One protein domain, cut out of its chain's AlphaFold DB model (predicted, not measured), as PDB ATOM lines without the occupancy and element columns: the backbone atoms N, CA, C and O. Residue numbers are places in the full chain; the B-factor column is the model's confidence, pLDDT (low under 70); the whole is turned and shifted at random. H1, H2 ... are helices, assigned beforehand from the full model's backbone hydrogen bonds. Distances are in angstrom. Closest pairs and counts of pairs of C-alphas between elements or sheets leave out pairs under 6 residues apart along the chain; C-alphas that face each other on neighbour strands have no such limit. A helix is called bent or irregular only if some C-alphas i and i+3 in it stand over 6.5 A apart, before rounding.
ATOM      1  N   ILE A   2      -6.521 -47.148 -30.249       77.44
ATOM      2  CA  ILE A   2      -5.664 -46.123 -29.607       77.44
ATOM      3  C   ILE A   2      -5.645 -44.787 -30.380       77.44
ATOM      4  O   ILE A   2      -5.876 -43.730 -29.803       77.44
ATOM      5  N   PHE A   3      -5.472 -44.820 -31.702       75.00
ATOM      6  CA  PHE A   3      -5.445 -43.593 -32.510       75.00
ATOM      7  C   PHE A   3      -6.787 -42.848 -32.552       75.00
ATOM      8  O   PHE A   3      -6.815 -41.624 -32.477       75.00
ATOM      9  N   LYS A   4      -7.910 -43.579 -32.594       79.38
ATOM     10  CA  LYS A   4      -9.244 -42.970 -32.509       79.38
ATOM     11  C   LYS A   4      -9.434 -42.253 -31.167       79.38
ATOM     12  O   LYS A   4      -9.881 -41.113 -31.154       79.38
ATOM     13  N   SER A   5      -9.006 -42.878 -30.064       84.00
ATOM     14  CA  SER A   5      -9.063 -42.241 -28.742       84.00
ATOM     15  C   SER A   5      -8.171 -41.002 -28.621       84.00
ATOM     16  O   SER A   5      -8.470 -40.121 -27.825       84.00
ATOM     17  N   TRP A   6      -7.097 -40.893 -29.410       89.12
ATOM     18  CA  TRP A   6      -6.260 -39.688 -29.423       89.12
ATOM     19  C   TRP A   6      -6.934 -38.520 -30.139       89.12
ATOM     20  O   TRP A   6      -6.867 -37.401 -29.643       89.12
ATOM     21  N   LEU A   7      -7.621 -38.770 -31.258       90.25
ATOM     22  CA  LEU A   7      -8.402 -37.729 -31.933       90.25
ATOM     23  C   LEU A   7      -9.516 -37.212 -31.023       90.25
ATOM     24  O   LEU A   7      -9.625 -36.008 -30.831       90.25
ATOM     25  N   GLU A   8     -10.264 -38.121 -30.392       89.69
ATOM     26  CA  GLU A   8     -11.314 -37.770 -29.426       89.69
ATOM     27  C   GLU A   8     -10.763 -36.967 -28.236       89.69
ATOM     28  O   GLU A   8     -11.421 -36.047 -27.755       89.69
ATOM     29  N   PHE A   9      -9.549 -37.282 -27.774       93.69
ATOM     30  CA  PHE A   9      -8.860 -36.521 -26.732       93.69
ATOM     31  C   PHE A   9      -8.471 -35.112 -27.202       93.69
ATOM     32  O   PHE A   9      -8.722 -34.141 -26.490       93.69
ATOM     33  N   LEU A  10      -7.913 -34.974 -28.409       94.19
ATOM     34  CA  LEU A  10      -7.586 -33.668 -28.991       94.19
ATOM     35  C   LEU A  10      -8.841 -32.798 -29.157       94.19
ATOM     36  O   LEU A  10      -8.796 -31.607 -28.856       94.19
ATOM     37  N   SER A  11      -9.983 -33.388 -29.519       93.88
ATOM     38  CA  SER A  11     -11.263 -32.680 -29.662       93.88
ATOM     39  C   SER A  11     -11.763 -32.006 -28.374       93.88
ATOM     40  O   SER A  11     -12.688 -31.199 -28.442       93.88
ATOM     41  N   GLN A  12     -11.186 -32.318 -27.205       95.31
ATOM     42  CA  GLN A  12     -11.532 -31.689 -25.922       95.31
ATOM     43  C   GLN A  12     -10.838 -30.335 -25.702       95.31
ATOM     44  O   GLN A  12     -11.226 -29.580 -24.808       95.31
ATOM     45  N   TYR A  13      -9.807 -30.019 -26.488       95.94
ATOM     46  CA  TYR A  13      -9.037 -28.786 -26.360       95.94
ATOM     47  C   TYR A  13      -9.615 -27.662 -27.221       95.94
ATOM     48  O   TYR A  13     -10.242 -27.889 -28.252       95.94
ATOM     49  N   ASN A  14      -9.376 -26.414 -26.809       95.94
ATOM     50  CA  ASN A  14      -9.724 -25.260 -27.635       95.94
ATOM     51  C   ASN A  14      -8.746 -25.098 -28.815       95.94
ATOM     52  O   ASN A  14      -7.632 -25.629 -28.802       95.94
ATOM     53  N   GLY A  15      -9.145 -24.305 -29.813       94.81
ATOM     54  CA  GLY A  15      -8.363 -24.116 -31.037       94.81
ATOM     55  C   GLY A  15      -6.947 -23.571 -30.812       94.81
ATOM     56  O   GLY A  15      -6.021 -23.985 -31.500       94.81
ATOM     57  N   PHE A  16      -6.736 -22.703 -29.815       96.25
ATOM     58  CA  PHE A  16      -5.399 -22.177 -29.519       96.25
ATOM     59  C   PHE A  16      -4.473 -23.261 -28.958       96.25
ATOM     60  O   PHE A  16      -3.339 -23.402 -29.412       96.25
ATOM     61  N   SER A  17      -4.960 -24.059 -28.005       96.88
ATOM     62  CA  SER A  17      -4.211 -25.193 -27.459       96.88
ATOM     63  C   SER A  17      -3.868 -26.217 -28.541       96.88
ATOM     64  O   SER A  17      -2.734 -26.688 -28.581       96.88
ATOM     65  N   LEU A  18      -4.807 -26.507 -29.448       96.81
ATOM     66  CA  LEU A  18      -4.576 -27.391 -30.593       96.81
ATOM     67  C   LEU A  18      -3.530 -26.832 -31.556       96.81
ATOM     68  O   LEU A  18      -2.611 -27.545 -31.946       96.81
ATOM     69  N   PHE A  19      -3.613 -25.544 -31.885       96.88
ATOM     70  CA  PHE A  19      -2.628 -24.891 -32.741       96.88
ATOM     71  C   PHE A  19      -1.216 -24.954 -32.137       96.88
ATOM     72  O   PHE A  19      -0.262 -25.303 -32.831       96.88
ATOM     73  N   VAL A  20      -1.071 -24.675 -30.836       97.31
ATOM     74  CA  VAL A  20       0.216 -24.793 -30.129       97.31
ATOM     75  C   VAL A  20       0.710 -26.240 -30.115       97.31
ATOM     76  O   VAL A  20       1.897 -26.476 -30.327       97.31
ATOM     77  N   PHE A  21      -0.179 -27.210 -29.903       97.12
ATOM     78  CA  PHE A  21       0.172 -28.627 -29.940       97.12
ATOM     79  C   PHE A  21       0.707 -29.047 -31.319       97.12
ATOM     80  O   PHE A  21       1.811 -29.588 -31.403       97.12
ATOM     81  N   PHE A  22      -0.003 -28.717 -32.401       97.56
ATOM     82  CA  PHE A  22       0.447 -29.010 -33.767       97.56
ATOM     83  C   PHE A  22       1.725 -28.251 -34.142       97.56
ATOM     84  O   PHE A  22       2.547 -28.766 -34.903       97.56
ATOM     85  N   LEU A  23       1.948 -27.057 -33.584       97.50
ATOM     86  CA  LEU A  23       3.210 -26.340 -33.749       97.50
ATOM     87  C   LEU A  23       4.368 -27.099 -33.094       97.50
ATOM     88  O   LEU A  23       5.421 -27.255 -33.710       97.50
ATOM     89  N   ILE A  24       4.183 -27.590 -31.864       97.94
ATOM     90  CA  ILE A  24       5.190 -28.397 -31.156       97.94
ATOM     91  C   ILE A  24       5.499 -29.671 -31.944       97.94
ATOM     92  O   ILE A  24       6.670 -30.022 -32.093       97.94
ATOM     93  N   GLU A  25       4.479 -30.338 -32.480       96.50
ATOM     94  CA  GLU A  25       4.642 -31.514 -33.339       96.50
ATOM     95  C   GLU A  25       5.497 -31.192 -34.575       96.50
ATOM     96  O   GLU A  25       6.526 -31.830 -34.802       96.50
ATOM     97  N   ASN A  26       5.148 -30.142 -35.325       96.50
ATOM     98  CA  ASN A  26       5.886 -29.727 -36.522       96.50
ATOM     99  C   ASN A  26       7.334 -29.319 -36.210       96.50
ATOM    100  O   ASN A  26       8.264 -29.695 -36.927       96.50
ATOM    101  N   VAL A  27       7.551 -28.584 -35.116       97.12
ATOM    102  CA  VAL A  27       8.890 -28.217 -34.634       97.12
ATOM    103  C   VAL A  27       9.690 -29.462 -34.240       97.12
ATOM    104  O   VAL A  27      10.880 -29.546 -34.540       97.12
ATOM    105  N   THR A  28       9.049 -30.448 -33.610       97.75
ATOM    106  CA  THR A  28       9.683 -31.722 -33.249       97.75
ATOM    107  C   THR A  28      10.133 -32.476 -34.495       97.75
ATOM    108  O   THR A  28      11.290 -32.886 -34.566       97.75
ATOM    109  N   LEU A  29       9.274 -32.594 -35.513       96.31
ATOM    110  CA  LEU A  29       9.628 -33.217 -36.793       96.31
ATOM    111  C   LEU A  29      10.789 -32.490 -37.486       96.31
ATOM    112  O   LEU A  29      11.686 -33.141 -38.019       96.31
ATOM    113  N   TYR A  30      10.822 -31.157 -37.422       96.06
ATOM    114  CA  TYR A  30      11.953 -30.361 -37.904       96.06
ATOM    115  C   TYR A  30      13.260 -30.657 -37.163       96.06
ATOM    116  O   TYR A  30      14.300 -30.848 -37.788       96.06
ATOM    117  N   TYR A  31      13.247 -30.736 -35.833       96.69
ATOM    118  CA  TYR A  31      14.468 -31.083 -35.107       96.69
ATOM    119  C   TYR A  31      14.910 -32.520 -35.376       96.69
ATOM    120  O   TYR A  31      16.108 -32.760 -35.516       96.69
ATOM    121  N   LEU A  32      13.973 -33.462 -35.488       96.88
ATOM    122  CA  LEU A  32      14.282 -34.850 -35.824       96.88
ATOM    123  C   LEU A  32      14.929 -34.966 -37.205       96.88
ATOM    124  O   LEU A  32      15.948 -35.642 -37.328       96.88
ATOM    125  N   SER A  33      14.400 -34.275 -38.218       94.94
ATOM    126  CA  SER A  33      15.003 -34.278 -39.553       94.94
ATOM    127  C   SER A  33      16.424 -33.720 -39.511       94.94
ATOM    128  O   SER A  33      17.341 -34.358 -40.024       94.94
ATOM    129  N   VAL A  34      16.652 -32.600 -38.815       96.06
ATOM    130  CA  VAL A  34      17.990 -32.011 -38.638       96.06
ATOM    131  C   VAL A  34      18.941 -32.956 -37.901       96.06
ATOM    132  O   VAL A  34      20.109 -33.051 -38.276       96.06
ATOM    133  N   LEU A  35      18.477 -33.652 -36.860       96.88
ATOM    134  CA  LEU A  35      19.285 -34.638 -36.137       96.88
ATOM    135  C   LEU A  35      19.699 -35.791 -37.054       96.88
ATOM    136  O   LEU A  35      20.874 -36.143 -37.082       96.88
ATOM    137  N   ILE A  36      18.762 -36.324 -37.841       96.00
ATOM    138  CA  ILE A  36      19.043 -37.362 -38.839       96.00
ATOM    139  C   ILE A  36      20.035 -36.839 -39.885       96.00
ATOM    140  O   ILE A  36      21.024 -37.508 -40.170       96.00
ATOM    141  N   GLY A  37      19.839 -35.616 -40.384       94.69
ATOM    142  CA  GLY A  37      20.764 -34.960 -41.308       94.69
ATOM    143  C   GLY A  37      22.184 -34.881 -40.745       94.69
ATOM    144  O   GLY A  37      23.133 -35.248 -41.424       94.69
ATOM    145  N   LYS A  38      22.344 -34.514 -39.468       95.50
ATOM    146  CA  LYS A  38      23.661 -34.488 -38.806       95.50
ATOM    147  C   LYS A  38      24.301 -35.867 -38.649       95.50
ATOM    148  O   LYS A  38      25.523 -35.940 -38.583       95.50
ATOM    149  N   ILE A  39      23.502 -36.929 -38.540       96.75
ATOM    150  CA  ILE A  39      23.997 -38.308 -38.432       96.75
ATOM    151  C   ILE A  39      24.476 -38.819 -39.796       96.75
ATOM    152  O   ILE A  39      25.499 -39.496 -39.856       96.75
ATOM    153  N   ILE A  40      23.748 -38.510 -40.874       95.06
ATOM    154  CA  ILE A  40      24.007 -39.061 -42.215       95.06
ATOM    155  C   ILE A  40      24.970 -38.173 -43.018       95.06
ATOM    156  O   ILE A  40      25.908 -38.677 -43.626       95.06
ATOM    157  N   GLU A  41      24.768 -36.854 -43.001       93.75
ATOM    158  CA  GLU A  41      25.498 -35.871 -43.812       93.75
ATOM    159  C   GLU A  41      25.862 -34.631 -42.978       93.75
ATOM    160  O   GLU A  41      25.357 -33.520 -43.187       93.75
ATOM    161  N   LEU A  42      26.747 -34.814 -41.993       92.56
ATOM    162  CA  LEU A  42      27.141 -33.746 -41.067       92.56
ATOM    163  C   LEU A  42      27.652 -32.491 -41.792       92.56
ATOM    164  O   LEU A  42      27.242 -31.382 -41.448       92.56
ATOM    165  N   GLU A  43      28.513 -32.671 -42.796       91.12
ATOM    166  CA  GLU A  43      29.141 -31.575 -43.549       91.12
ATOM    167  C   GLU A  43      28.122 -30.766 -44.366       91.12
ATOM    168  O   GLU A  43      28.239 -29.546 -44.471       91.12
ATOM    169  N   ASN A  44      27.073 -31.424 -44.870       90.69
ATOM    170  CA  ASN A  44      26.000 -30.789 -45.638       90.69
ATOM    171  C   ASN A  44      24.924 -30.151 -44.728       90.69
ATOM    172  O   ASN A  44      24.158 -29.277 -45.142       90.69
ATOM    173  N   THR A  45      24.869 -30.528 -43.445       92.81
ATOM    174  CA  THR A  45      23.842 -30.072 -42.492       92.81
ATOM    175  C   THR A  45      24.189 -28.727 -41.843       92.81
ATOM    176  O   THR A  45      24.372 -28.605 -40.628       92.81
ATOM    177  N   PHE A  46      24.204 -27.663 -42.646       91.31
ATOM    178  CA  PHE A  46      24.427 -26.289 -42.187       91.31
ATOM    179  C   PHE A  46      23.235 -25.368 -42.485       91.31
ATOM    180  O   PHE A  46      22.620 -25.416 -43.548       91.31
ATOM    181  N   LEU A  47      22.912 -24.491 -41.530       92.44
ATOM    182  CA  LEU A  47      21.789 -23.558 -41.635       92.44
ATOM    183  C   LEU A  47      22.266 -22.189 -42.131       92.44
ATOM    184  O   LEU A  47      22.954 -21.469 -41.396       92.44
ATOM    185  N   LYS A  48      21.846 -21.772 -43.332       90.19
ATOM    186  CA  LYS A  48      22.087 -20.401 -43.804       90.19
ATOM    187  C   LYS A  48      21.168 -19.429 -43.058       90.19
ATOM    188  O   LYS A  48      20.020 -19.723 -42.732       90.19
ATOM    189  N   LYS A  49      21.666 -18.222 -42.772       89.12
ATOM    190  CA  LYS A  49      20.886 -17.196 -42.047       89.12
ATOM    191  C   LYS A  49      19.640 -16.751 -42.820       89.12
ATOM    192  O   LYS A  49      18.630 -16.441 -42.194       89.12
ATOM    193  N   THR A  50      19.725 -16.733 -44.147       87.12
ATOM    194  CA  THR A  50      18.634 -16.394 -45.075       87.12
ATOM    195  C   THR A  50      17.435 -17.326 -44.944       87.12
ATOM    196  O   THR A  50      16.301 -16.881 -45.103       87.12
ATOM    197  N   ASP A  51      17.687 -18.577 -44.570       90.19
ATOM    198  CA  ASP A  51      16.703 -19.657 -44.612       90.19
ATOM    199  C   ASP A  51      15.813 -19.644 -43.367       90.19
ATOM    200  O   ASP A  51      14.680 -20.110 -43.398       90.19
ATOM    201  N   ARG A  52      16.281 -19.040 -42.265       91.88
ATOM    202  CA  ARG A  52      15.582 -19.028 -40.967       91.88
ATOM    203  C   ARG A  52      14.146 -18.521 -41.059       91.88
ATOM    204  O   ARG A  52      13.255 -19.106 -40.449       91.88
ATOM    205  N   LYS A  53      13.921 -17.438 -41.810       91.44
ATOM    206  CA  LYS A  53      12.578 -16.862 -41.977       91.44
ATOM    207  C   LYS A  53      11.651 -17.799 -42.755       91.44
ATOM    208  O   LYS A  53      10.468 -17.869 -42.448       91.44
ATOM    209  N   TRP A  54      12.194 -18.530 -43.725       90.12
ATOM    210  CA  TRP A  54      11.440 -19.453 -44.565       90.12
ATOM    211  C   TRP A  54      11.136 -20.745 -43.830       90.12
ATOM    212  O   TRP A  54       9.995 -21.177 -43.854       90.12
ATOM    213  N   ILE A  55      12.089 -21.267 -43.056       93.19
ATOM    214  CA  ILE A  55      11.850 -22.378 -42.131       93.19
ATOM    215  C   ILE A  55      10.710 -22.026 -41.173       93.19
ATOM    216  O   ILE A  55       9.771 -22.801 -41.024       93.19
ATOM    217  N   PHE A  56      10.758 -20.840 -40.557       93.44
ATOM    218  CA  PHE A  56       9.682 -20.381 -39.682       93.44
ATOM    219  C   PHE A  56       8.342 -20.284 -40.424       93.44
ATOM    220  O   PHE A  56       7.340 -20.802 -39.939       93.44
ATOM    221  N   SER A  57       8.328 -19.678 -41.615       91.88
ATOM    222  CA  SER A  57       7.125 -19.580 -42.446       91.88
ATOM    223  C   SER A  57       6.549 -20.956 -42.777       91.88
ATOM    224  O   SER A  57       5.349 -21.158 -42.635       91.88
ATOM    225  N   THR A  58       7.388 -21.912 -43.170       92.69
ATOM    226  CA  THR A  58       6.979 -23.280 -43.504       92.69
ATOM    227  C   THR A  58       6.430 -24.010 -42.286       92.69
ATOM    228  O   THR A  58       5.396 -24.658 -42.392       92.69
ATOM    229  N   LEU A  59       7.040 -23.860 -41.108       95.25
ATOM    230  CA  LEU A  59       6.509 -24.437 -39.868       95.25
ATOM    231  C   LEU A  59       5.128 -23.870 -39.516       95.25
ATOM    232  O   LEU A  59       4.239 -24.630 -39.130       95.25
ATOM    233  N   VAL A  60       4.923 -22.561 -39.684       94.19
ATOM    234  CA  VAL A  60       3.614 -21.921 -39.478       94.19
ATOM    235  C   VAL A  60       2.596 -22.421 -40.502       94.19
ATOM    236  O   VAL A  60       1.493 -22.802 -40.114       94.19
ATOM    237  N   CYS A  61       2.959 -22.475 -41.786       93.88
ATOM    238  CA  CYS A  61       2.089 -22.992 -42.843       93.88
ATOM    239  C   CYS A  61       1.703 -24.451 -42.589       93.88
ATOM    240  O   CYS A  61       0.519 -24.771 -42.614       93.88
ATOM    241  N   ASN A  62       2.665 -25.322 -42.279       95.00
ATOM    242  CA  ASN A  62       2.396 -26.729 -41.998       95.00
ATOM    243  C   ASN A  62       1.486 -26.884 -40.778       95.00
ATOM    244  O   ASN A  62       0.505 -27.615 -40.844       95.00
ATOM    245  N   THR A  63       1.744 -26.127 -39.707       96.81
ATOM    246  CA  THR A  63       0.873 -26.106 -38.521       96.81
ATOM    247  C   THR A  63      -0.551 -25.692 -38.886       96.81
ATOM    248  O   THR A  63      -1.511 -26.318 -38.442       96.81
ATOM    249  N   PHE A  64      -0.702 -24.658 -39.717       96.94
ATOM    250  CA  PHE A  64      -2.007 -24.190 -40.171       96.94
ATOM    251  C   PHE A  64      -2.731 -25.240 -41.020       96.94
ATOM    252  O   PHE A  64      -3.916 -25.476 -40.802       96.94
ATOM    253  N   ILE A  65      -2.032 -25.919 -41.934       96.06
ATOM    254  CA  ILE A  65      -2.606 -27.007 -42.737       96.06
ATOM    255  C   ILE A  65      -3.016 -28.193 -41.855       96.06
ATOM    256  O   ILE A  65      -4.120 -28.706 -42.026       96.06
ATOM    257  N   THR A  66      -2.198 -28.592 -40.875       96.19
ATOM    258  CA  THR A  66      -2.561 -29.635 -39.900       96.19
ATOM    259  C   THR A  66      -3.802 -29.235 -39.103       96.19
ATOM    260  O   THR A  66      -4.739 -30.024 -38.986       96.19
ATOM    261  N   PHE A  67      -3.843 -27.996 -38.606       97.19
ATOM    262  CA  PHE A  67      -4.981 -27.468 -37.859       97.19
ATOM    263  C   PHE A  67      -6.262 -27.451 -38.703       97.19
ATOM    264  O   PHE A  67      -7.291 -27.956 -38.262       97.19
ATOM    265  N   LEU A  68      -6.197 -26.952 -39.942       97.19
ATOM    266  CA  LEU A  68      -7.324 -27.002 -40.877       97.19
ATOM    267  C   LEU A  68      -7.768 -28.437 -41.156       97.19
ATOM    268  O   LEU A  68      -8.964 -28.709 -41.204       97.19
ATOM    269  N   GLY A  69      -6.821 -29.361 -41.318       95.94
ATOM    270  CA  GLY A  69      -7.123 -30.775 -41.492       95.94
ATOM    271  C   GLY A  69      -7.919 -31.340 -40.314       95.94
ATOM    272  O   GLY A  69      -8.915 -32.039 -40.507       95.94
ATOM    273  N   PHE A  70      -7.531 -30.977 -39.093       95.69
ATOM    274  CA  PHE A  70      -8.249 -31.365 -37.885       95.69
ATOM    275  C   PHE A  70      -9.652 -30.739 -37.803       95.69
ATOM    276  O   PHE A  70     -10.612 -31.443 -37.499       95.69
ATOM    277  N   GLU A  71      -9.815 -29.459 -38.142       95.69
ATOM    278  CA  GLU A  71     -11.133 -28.799 -38.179       95.69
ATOM    279  C   GLU A  71     -12.071 -29.435 -39.216       95.69
ATOM    280  O   GLU A  71     -13.229 -29.731 -38.924       95.69
ATOM    281  N   LEU A  72     -11.569 -29.734 -40.417       96.62
ATOM    282  CA  LEU A  72     -12.338 -30.438 -41.447       96.62
ATOM    283  C   LEU A  72     -12.760 -31.843 -40.993       96.62
ATOM    284  O   LEU A  72     -13.845 -32.305 -41.357       96.62
ATOM    285  N   TYR A  73     -11.925 -32.517 -40.200       94.88
ATOM    286  CA  TYR A  73     -12.286 -33.773 -39.546       94.88
ATOM    287  C   TYR A  73     -13.400 -33.572 -38.506       94.88
ATOM    288  O   TYR A  73     -14.399 -34.290 -38.536       94.88
ATOM    289  N   GLN A  74     -13.284 -32.558 -37.644       93.56
ATOM    290  CA  GLN A  74     -14.289 -32.225 -36.625       93.56
ATOM    291  C   GLN A  74     -15.651 -31.871 -37.237       93.56
ATOM    292  O   GLN A  74     -16.691 -32.233 -36.688       93.56
ATOM    293  N   TRP A  75     -15.668 -31.212 -38.398       95.25
ATOM    294  CA  TRP A  75     -16.895 -30.908 -39.144       95.25
ATOM    295  C   TRP A  75     -17.455 -32.107 -39.924       95.25
ATOM    296  O   TRP A  75     -18.507 -31.997 -40.552       95.25
ATOM    297  N   GLY A  76     -16.772 -33.255 -39.911       94.69
ATOM    298  CA  GLY A  76     -17.183 -34.462 -40.626       94.69
ATOM    299  C   GLY A  76     -17.020 -34.385 -42.147       94.69
ATOM    300  O   GLY A  76     -17.517 -35.271 -42.848       94.69
ATOM    301  N   ILE A  77     -16.331 -33.353 -42.652       96.38
ATOM    302  CA  ILE A  77     -15.982 -33.197 -44.072       96.38
ATOM    303  C   ILE A  77     -14.899 -34.213 -44.438       96.38
ATOM    304  O   ILE A  77     -15.014 -34.903 -45.449       96.38
ATOM    305  N   MET A  78     -13.875 -34.343 -43.592       93.62
ATOM    306  CA  MET A  78     -12.890 -35.419 -43.678       93.62
ATOM    307  C   MET A  78     -13.205 -36.518 -42.668       93.62
ATOM    308  O   MET A  78     -13.625 -36.256 -41.543       93.62
ATOM    309  N   LYS A  79     -12.982 -37.771 -43.060       89.81
ATOM    310  CA  LYS A  79     -13.154 -38.936 -42.190       89.81
ATOM    311  C   LYS A  79     -11.875 -39.749 -42.206       89.81
ATOM    312  O   LYS A  79     -11.324 -40.007 -43.269       89.81
ATOM    313  N   ILE A  80     -11.431 -40.156 -41.024       87.62
ATOM    314  CA  ILE A  80     -10.288 -41.054 -40.874       87.62
ATOM    315  C   ILE A  80     -10.847 -42.458 -40.673       87.62
ATOM    316  O   ILE A  80     -11.496 -42.735 -39.660       87.62
ATOM    317  N   ASP A  81     -10.636 -43.321 -41.664       88.12
ATOM    318  CA  ASP A  81     -11.050 -44.718 -41.607       88.12
ATOM    319  C   ASP A  81      -9.965 -45.564 -40.927       88.12
ATOM    320  O   ASP A  81      -8.835 -45.671 -41.398       88.12
ATOM    321  N   PHE A  82     -10.316 -46.167 -39.791       87.81
ATOM    322  CA  PHE A  82      -9.442 -47.069 -39.033       87.81
ATOM    323  C   PHE A  82      -9.709 -48.553 -39.329       87.81
ATOM    324  O   PHE A  82      -9.156 -49.420 -38.651       87.81
ATOM    325  N   SER A  83     -10.584 -48.846 -40.289       90.19
ATOM    326  CA  SER A  83     -11.003 -50.191 -40.692       90.19
ATOM    327  C   SER A  83     -10.584 -50.565 -42.117       90.19
ATOM    328  O   SER A  83     -10.975 -51.622 -42.613       90.19
ATOM    329  N   SER A  84      -9.753 -49.735 -42.756       89.81
ATOM    330  CA  SER A  84      -9.264 -49.948 -44.117       89.81
ATOM    331  C   SER A  84      -8.524 -51.275 -44.275       89.81
ATOM    332  O   SER A  84      -7.695 -51.668 -43.450       89.81
ATOM    333  N   SER A  85      -8.799 -51.959 -45.386       95.12
ATOM    334  CA  SER A  85      -8.072 -53.170 -45.761       95.12
ATOM    335  C   SER A  85      -6.639 -52.842 -46.198       95.12
ATOM    336  O   SER A  85      -6.357 -51.735 -46.657       95.12
ATOM    337  N   PHE A  86      -5.735 -53.823 -46.139       94.94
ATOM    338  CA  PHE A  86      -4.362 -53.650 -46.633       94.94
ATOM    339  C   PHE A  86      -4.316 -53.216 -48.110       94.94
ATOM    340  O   PHE A  86      -3.520 -52.358 -48.480       94.94
ATOM    341  N   PHE A  87      -5.210 -53.758 -48.945       96.62
ATOM    342  CA  PHE A  87      -5.307 -53.376 -50.355       96.62
ATOM    343  C   PHE A  87      -5.758 -51.919 -50.531       96.62
ATOM    344  O   PHE A  87      -5.199 -51.207 -51.360       96.62
ATOM    345  N   SER A  88      -6.719 -51.461 -49.720       95.25
ATOM    346  CA  SER A  88      -7.163 -50.062 -49.713       95.25
ATOM    347  C   SER A  88      -6.012 -49.120 -49.364       95.25
ATOM    348  O   SER A  88      -5.793 -48.154 -50.077       95.25
ATOM    349  N   ILE A  89      -5.211 -49.458 -48.347       94.56
ATOM    350  CA  ILE A  89      -4.039 -48.661 -47.951       94.56
ATOM    351  C   ILE A  89      -3.021 -48.562 -49.097       94.56
ATOM    352  O   ILE A  89      -2.490 -47.486 -49.355       94.56
ATOM    353  N   LEU A  90      -2.749 -49.663 -49.807       97.19
ATOM    354  CA  LEU A  90      -1.846 -49.634 -50.963       97.19
ATOM    355  C   LEU A  90      -2.374 -48.740 -52.089       97.19
ATOM    356  O   LEU A  90      -1.601 -47.993 -52.691       97.19
ATOM    357  N   LEU A  91      -3.678 -48.807 -52.364       96.94
ATOM    358  CA  LEU A  91      -4.328 -47.952 -53.350       96.94
ATOM    359  C   LEU A  91      -4.261 -46.478 -52.929       96.94
ATOM    360  O   LEU A  91      -3.912 -45.640 -53.757       96.94
ATOM    361  N   ASP A  92      -4.520 -46.171 -51.658       95.06
ATOM    362  CA  ASP A  92      -4.444 -44.812 -51.115       95.06
ATOM    363  C   ASP A  92      -3.026 -44.247 -51.227       95.06
ATOM    364  O   ASP A  92      -2.856 -43.110 -51.659       95.06
ATOM    365  N   ILE A  93      -1.995 -45.044 -50.919       96.56
ATOM    366  CA  ILE A  93      -0.589 -44.647 -51.099       96.56
ATOM    367  C   ILE A  93      -0.299 -44.361 -52.574       96.56
ATOM    368  O   ILE A  93       0.291 -43.330 -52.893       96.56
ATOM    369  N   PHE A  94      -0.720 -45.245 -53.481       97.62
ATOM    370  CA  PHE A  94      -0.505 -45.057 -54.915       97.62
ATOM    371  C   PHE A  94      -1.183 -43.781 -55.432       97.62
ATOM    372  O   PHE A  94      -0.549 -42.983 -56.125       97.62
ATOM    373  N   LEU A  95      -2.450 -43.561 -55.069       97.50
ATOM    374  CA  LEU A  95      -3.183 -42.352 -55.440       97.50
ATOM    375  C   LEU A  95      -2.565 -41.100 -54.823       97.50
ATOM    376  O   LEU A  95      -2.465 -40.087 -55.509       97.50
ATOM    377  N   LEU A  96      -2.132 -41.160 -53.562       95.94
ATOM    378  CA  LEU A  96      -1.486 -40.042 -52.883       95.94
ATOM    379  C   LEU A  96      -0.200 -39.630 -53.604       95.94
ATOM    380  O   LEU A  96      -0.020 -38.445 -53.862       95.94
ATOM    381  N   VAL A  97       0.653 -40.591 -53.967       96.88
ATOM    382  CA  VAL A  97       1.886 -40.332 -54.728       96.88
ATOM    383  C   VAL A  97       1.555 -39.695 -56.076       96.88
ATOM    384  O   VAL A  97       2.090 -38.639 -56.401       96.88
ATOM    385  N   LEU A  98       0.617 -40.277 -56.827       97.62
ATOM    386  CA  LEU A  98       0.225 -39.766 -58.142       97.62
ATOM    387  C   LEU A  98      -0.344 -38.343 -58.066       97.62
ATOM    388  O   LEU A  98       0.014 -37.486 -58.875       97.62
ATOM    389  N   LEU A  99      -1.230 -38.080 -57.103       97.06
ATOM    390  CA  LEU A  99      -1.830 -36.762 -56.911       97.06
ATOM    391  C   LEU A  99      -0.799 -35.743 -56.433       97.06
ATOM    392  O   LEU A  99      -0.802 -34.619 -56.926       97.06
ATOM    393  N   MET A 100       0.086 -36.118 -55.510       94.81
ATOM    394  CA  MET A 100       1.157 -35.248 -55.030       94.81
ATOM    395  C   MET A 100       2.084 -34.837 -56.176       94.81
ATOM    396  O   MET A 100       2.340 -33.646 -56.332       94.81
ATOM    397  N   ASP A 101       2.519 -35.783 -57.012       94.94
ATOM    398  CA  ASP A 101       3.371 -35.500 -58.172       94.94
ATOM    399  C   ASP A 101       2.655 -34.602 -59.187       94.94
ATOM    400  O   ASP A 101       3.219 -33.616 -59.672       94.94
ATOM    401  N   PHE A 102       1.383 -34.893 -59.474       96.38
ATOM    402  CA  PHE A 102       0.568 -34.068 -60.363       96.38
ATOM    403  C   PHE A 102       0.419 -32.633 -59.841       96.38
ATOM    404  O   PHE A 102       0.632 -31.676 -60.591       96.38
ATOM    405  N   PHE A 103       0.077 -32.463 -58.563       95.00
ATOM    406  CA  PHE A 103      -0.074 -31.141 -57.961       95.00
ATOM    407  C   PHE A 103       1.259 -30.407 -57.853       95.00
ATOM    408  O   PHE A 103       1.290 -29.205 -58.095       95.00
ATOM    409  N   MET A 104       2.359 -31.106 -57.573       92.44
ATOM    410  CA  MET A 104       3.695 -30.516 -57.595       92.44
ATOM    411  C   MET A 104       4.022 -29.967 -58.984       92.44
ATOM    412  O   MET A 104       4.424 -28.813 -59.095       92.44
ATOM    413  N   PHE A 105       3.783 -30.740 -60.050       94.75
ATOM    414  CA  PHE A 105       3.965 -30.262 -61.422       94.75
ATOM    415  C   PHE A 105       3.091 -29.038 -61.719       94.75
ATOM    416  O   PHE A 105       3.587 -28.029 -62.222       94.75
ATOM    417  N   ALA A 106       1.796 -29.114 -61.401       95.50
ATOM    418  CA  ALA A 106       0.853 -28.038 -61.683       95.50
ATOM    419  C   ALA A 106       1.218 -26.752 -60.929       95.50
ATOM    420  O   ALA A 106       1.301 -25.687 -61.542       95.50
ATOM    421  N   PHE A 107       1.465 -26.834 -59.621       92.69
ATOM    422  CA  PHE A 107       1.815 -25.671 -58.808       92.69
ATOM    423  C   PHE A 107       3.153 -25.079 -59.220       92.69
ATOM    424  O   PHE A 107       3.199 -23.879 -59.474       92.69
ATOM    425  N   HIS A 108       4.175 -25.903 -59.442       92.81
ATOM    426  CA  HIS A 108       5.475 -25.428 -59.907       92.81
ATOM    427  C   HIS A 108       5.364 -24.727 -61.270       92.81
ATOM    428  O   HIS A 108       5.908 -23.636 -61.465       92.81
ATOM    429  N   TYR A 109       4.580 -25.282 -62.201       94.38
ATOM    430  CA  TYR A 109       4.281 -24.616 -63.467       94.38
ATOM    431  C   TYR A 109       3.623 -23.246 -63.246       94.38
ATOM    432  O   TYR A 109       4.095 -22.243 -63.785       94.38
ATOM    433  N   PHE A 110       2.558 -23.172 -62.441       94.12
ATOM    434  CA  PHE A 110       1.836 -21.919 -62.196       94.12
ATOM    435  C   PHE A 110       2.672 -20.880 -61.450       94.12
ATOM    436  O   PHE A 110       2.607 -19.695 -61.779       94.12
ATOM    437  N   VAL A 111       3.487 -21.300 -60.490       92.69
ATOM    438  CA  VAL A 111       4.416 -20.449 -59.742       92.69
ATOM    439  C   VAL A 111       5.364 -19.713 -60.680       92.69
ATOM    440  O   VAL A 111       5.583 -18.514 -60.512       92.69
ATOM    441  N   HIS A 112       5.865 -20.389 -61.716       93.56
ATOM    442  CA  HIS A 112       6.699 -19.762 -62.738       93.56
ATOM    443  C   HIS A 112       5.946 -18.776 -63.642       93.56
ATOM    444  O   HIS A 112       6.567 -17.867 -64.193       93.56
ATOM    445  N   GLN A 113       4.625 -18.909 -63.785       94.31
ATOM    446  CA  GLN A 113       3.800 -17.976 -64.563       94.31
ATOM    447  C   GLN A 113       3.360 -16.749 -63.743       94.31
ATOM    448  O   GLN A 113       3.202 -15.648 -64.277       94.31
ATOM    449  N   LEU A 114       3.155 -16.910 -62.434       93.06
ATOM    450  CA  LEU A 114       2.673 -15.861 -61.538       93.06
ATOM    451  C   LEU A 114       3.838 -15.019 -61.003       93.06
ATOM    452  O   LEU A 114       4.498 -15.405 -60.046       93.06
ATOM    453  N   LYS A 115       4.047 -13.816 -61.560       90.88
ATOM    454  CA  LYS A 115       5.185 -12.931 -61.212       90.88
ATOM    455  C   LYS A 115       5.415 -12.751 -59.706       90.88
ATOM    456  O   LYS A 115       6.548 -12.829 -59.256       90.88
ATOM    457  N   TRP A 116       4.358 -12.510 -58.931       89.81
ATOM    458  CA  TRP A 116       4.482 -12.298 -57.482       89.81
ATOM    459  C   TRP A 116       4.882 -13.575 -56.732       89.81
ATOM    460  O   TRP A 116       5.569 -13.495 -55.717       89.81
ATOM    461  N   PHE A 117       4.474 -14.743 -57.232       86.94
ATOM    462  CA  PHE A 117       4.773 -16.027 -56.609       86.94
ATOM    463  C   PHE A 117       6.163 -16.528 -57.026       86.94
ATOM    464  O   PHE A 117       6.930 -17.010 -56.192       86.94
ATOM    465  N   TYR A 118       6.554 -16.291 -58.278       90.50
ATOM    466  CA  TYR A 118       7.905 -16.552 -58.766       90.50
ATOM    467  C   TYR A 118       8.983 -15.867 -57.911       90.50
ATOM    468  O   TYR A 118      10.012 -16.467 -57.622       90.50
ATOM    469  N   GLU A 119       8.749 -14.637 -57.441       88.81
ATOM    470  CA  GLU A 119       9.700 -13.919 -56.577       88.81
ATOM    471  C   GLU A 119       9.979 -14.624 -55.241       88.81
ATOM    472  O   GLU A 119      11.059 -14.466 -54.669       88.81
ATOM    473  N   ILE A 120       9.021 -15.409 -54.750       85.69
ATOM    474  CA  ILE A 120       9.175 -16.256 -53.565       85.69
ATOM    475  C   ILE A 120       9.892 -17.550 -53.968       85.69
ATOM    476  O   ILE A 120      10.900 -17.928 -53.370       85.69
ATOM    477  N   HIS A 121       9.430 -18.185 -55.042       89.75
ATOM    478  CA  HIS A 121       9.952 -19.458 -55.529       89.75
ATOM    479  C   HIS A 121      11.386 -19.388 -56.071       89.75
ATOM    480  O   HIS A 121      12.140 -20.344 -55.939       89.75
ATOM    481  N   LYS A 122      11.861 -18.253 -56.595       88.62
ATOM    482  CA  LYS A 122      13.265 -18.109 -57.027       88.62
ATOM    483  C   LYS A 122      14.268 -18.388 -55.903       88.62
ATOM    484  O   LYS A 122      15.426 -18.679 -56.184       88.62
ATOM    485  N   HIS A 123      13.852 -18.294 -54.637       84.88
ATOM    486  CA  HIS A 123      14.719 -18.641 -53.519       84.88
ATOM    487  C   HIS A 123      15.009 -20.141 -53.457       84.88
ATOM    488  O   HIS A 123      16.154 -20.511 -53.206       84.88
ATOM    489  N   HIS A 124      14.031 -20.986 -53.786       86.06
ATOM    490  CA  HIS A 124      14.223 -22.427 -53.949       86.06
ATOM    491  C   HIS A 124      15.342 -22.724 -54.966       86.06
ATOM    492  O   HIS A 124      16.250 -23.491 -54.664       86.06
ATOM    493  N   HIS A 125      15.389 -21.996 -56.089       88.56
ATOM    494  CA  HIS A 125      16.456 -22.116 -57.101       88.56
ATOM    495  C   HIS A 125      17.864 -21.722 -56.608       88.56
ATOM    496  O   HIS A 125      18.852 -22.008 -57.278       88.56
ATOM    497  N   THR A 126      17.998 -21.091 -55.433       87.12
ATOM    498  CA  THR A 126      19.316 -20.805 -54.823       87.12
ATOM    499  C   THR A 126      19.902 -21.993 -54.049       87.12
ATOM    500  O   THR A 126      21.083 -21.976 -53.690       87.12
ATOM    501  N   HIS A 127      19.107 -23.036 -53.806       85.38
ATOM    502  CA  HIS A 127      19.529 -24.277 -53.156       85.38
ATOM    503  C   HIS A 127      19.998 -25.303 -54.198       85.38
ATOM    504  O   HIS A 127      19.352 -26.321 -54.413       85.38
ATOM    505  N   ILE A 128      21.132 -25.015 -54.849       81.25
ATOM    506  CA  ILE A 128      21.754 -25.903 -55.851       81.25
ATOM    507  C   ILE A 128      22.223 -27.213 -55.199       81.25
ATOM    508  O   ILE A 128      21.990 -28.293 -55.729       81.25
ATOM    509  N   GLU A 129      22.843 -27.108 -54.022       82.00
ATOM    510  CA  GLU A 129      23.143 -28.242 -53.147       82.00
ATOM    511  C   GLU A 129      22.093 -28.269 -52.038       82.00
ATOM    512  O   GLU A 129      22.068 -27.408 -51.150       82.00
ATOM    513  N   THR A 130      21.163 -29.217 -52.135       86.19
ATOM    514  CA  THR A 130      20.102 -29.373 -51.147       86.19
ATOM    515  C   THR A 130      20.639 -30.033 -49.887       86.19
ATOM    516  O   THR A 130      21.364 -31.024 -49.941       86.19
ATOM    517  N   ASN A 131      20.205 -29.520 -48.746       90.50
ATOM    518  CA  ASN A 131      20.424 -30.120 -47.438       90.50
ATOM    519  C   ASN A 131      19.105 -30.239 -46.667       90.50
ATOM    520  O   ASN A 131      18.051 -29.813 -47.141       90.50
ATOM    521  N   VAL A 132      19.159 -30.757 -45.441       92.19
ATOM    522  CA  VAL A 132      17.963 -30.944 -44.607       92.19
ATOM    523  C   VAL A 132      17.141 -29.665 -44.399       92.19
ATOM    524  O   VAL A 132      15.916 -29.718 -44.390       92.19
ATOM    525  N   TYR A 133      17.784 -28.500 -44.288       92.31
ATOM    526  CA  TYR A 133      17.078 -27.224 -44.136       92.31
ATOM    527  C   TYR A 133      16.407 -26.785 -45.432       92.31
ATOM    528  O   TYR A 133      15.378 -26.114 -45.387       92.31
ATOM    529  N   SER A 134      16.961 -27.197 -46.574       90.00
ATOM    530  CA  SER A 134      16.423 -26.869 -47.891       90.00
ATOM    531  C   SER A 134      14.986 -27.367 -48.015       90.00
ATOM    532  O   SER A 134      14.169 -26.606 -48.511       90.00
ATOM    533  N   LEU A 135      14.641 -28.531 -47.438       85.75
ATOM    534  CA  LEU A 135      13.269 -29.078 -47.379       85.75
ATOM    535  C   LEU A 135      12.221 -28.094 -46.837       85.75
ATOM    536  O   LEU A 135      11.062 -28.152 -47.224       85.75
ATOM    537  N   TYR A 136      12.625 -27.180 -45.956       88.69
ATOM    538  CA  TYR A 136      11.745 -26.192 -45.331       88.69
ATOM    539  C   TYR A 136      11.776 -24.831 -46.043       88.69
ATOM    540  O   TYR A 136      11.091 -23.898 -45.627       88.69
ATOM    541  N   VAL A 137      12.581 -24.703 -47.098       85.12
ATOM    542  CA  VAL A 137      12.676 -23.530 -47.979       85.12
ATOM    543  C   VAL A 137      12.140 -23.850 -49.379       85.12
ATOM    544  O   VAL A 137      11.865 -22.932 -50.146       85.12
TER     545      VAL A 137
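This is residues 2 to 137 of the 140 residues of an uncharacterized protein of Flavobacterium sp. 270 (UniProt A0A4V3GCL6). Two long helices, H2 and H3, cross as a lopsided X, and a third long helix, H4, stands off from them across an open gap. Short H1 lies by the beginning of H2, short H5 turns back from the end of H4, and residues 122 to 137, with no named element, fold back toward H2 and H3. The printed part has 136 residues with five named helices, H1 to H5 in chain order, and no named strand; its class is all helix. It is loose, with a radius of gyration of the C-alphas of 17.9 A and spans of 43 by 32 by 30 A.

H1, residues 2 to 10, begins with C-alpha 2 at (-5.664, -46.123, -29.607). H2, residues 15 to 40, is 37.4 A long. H3, residues 49 to 74, is 38.6 A long and only just irregular: C-alphas 50 and 53 are 6.8 A apart. H4, residues 86 to 113, is 40.8 A long. H5, residues 115 to 121, ends with C-alpha 121 at (9.952, -19.458, -55.529).

H2 touches H3 with residues 18 to 27 alone, at a steep tilt of 49 degrees, opposite ways; their closest C-alphas, of Leu 23 and Thr 63, are 5.3 A apart. H1 is close to H2 but not clearly touching, with the C-alphas of Leu 10 and Leu 18 closest at 7.1 A. H1 and H3 are near each other. H4 is apart from H1, H2 and H3. H4 and H5 touch only at the corner, where the closest C-alphas, of His 112 and Tyr 118, are 5.2 A apart. Every O i to N i+4 pair is within hydrogen-bond range in H1, H2 and H4, against 20 of 22 in H3 and 2 of 3 in H5.

The C-alphas of Ile 2 and Lys 115, the two farthest apart, are 47.1 A apart. The printed part has no cut. The link from H3 to H4 is long, with 11 residues. Residues 93 to 107 of H4 stand free. The mean pLDDT of the printed part is 92.8, and no printed residue is under 70.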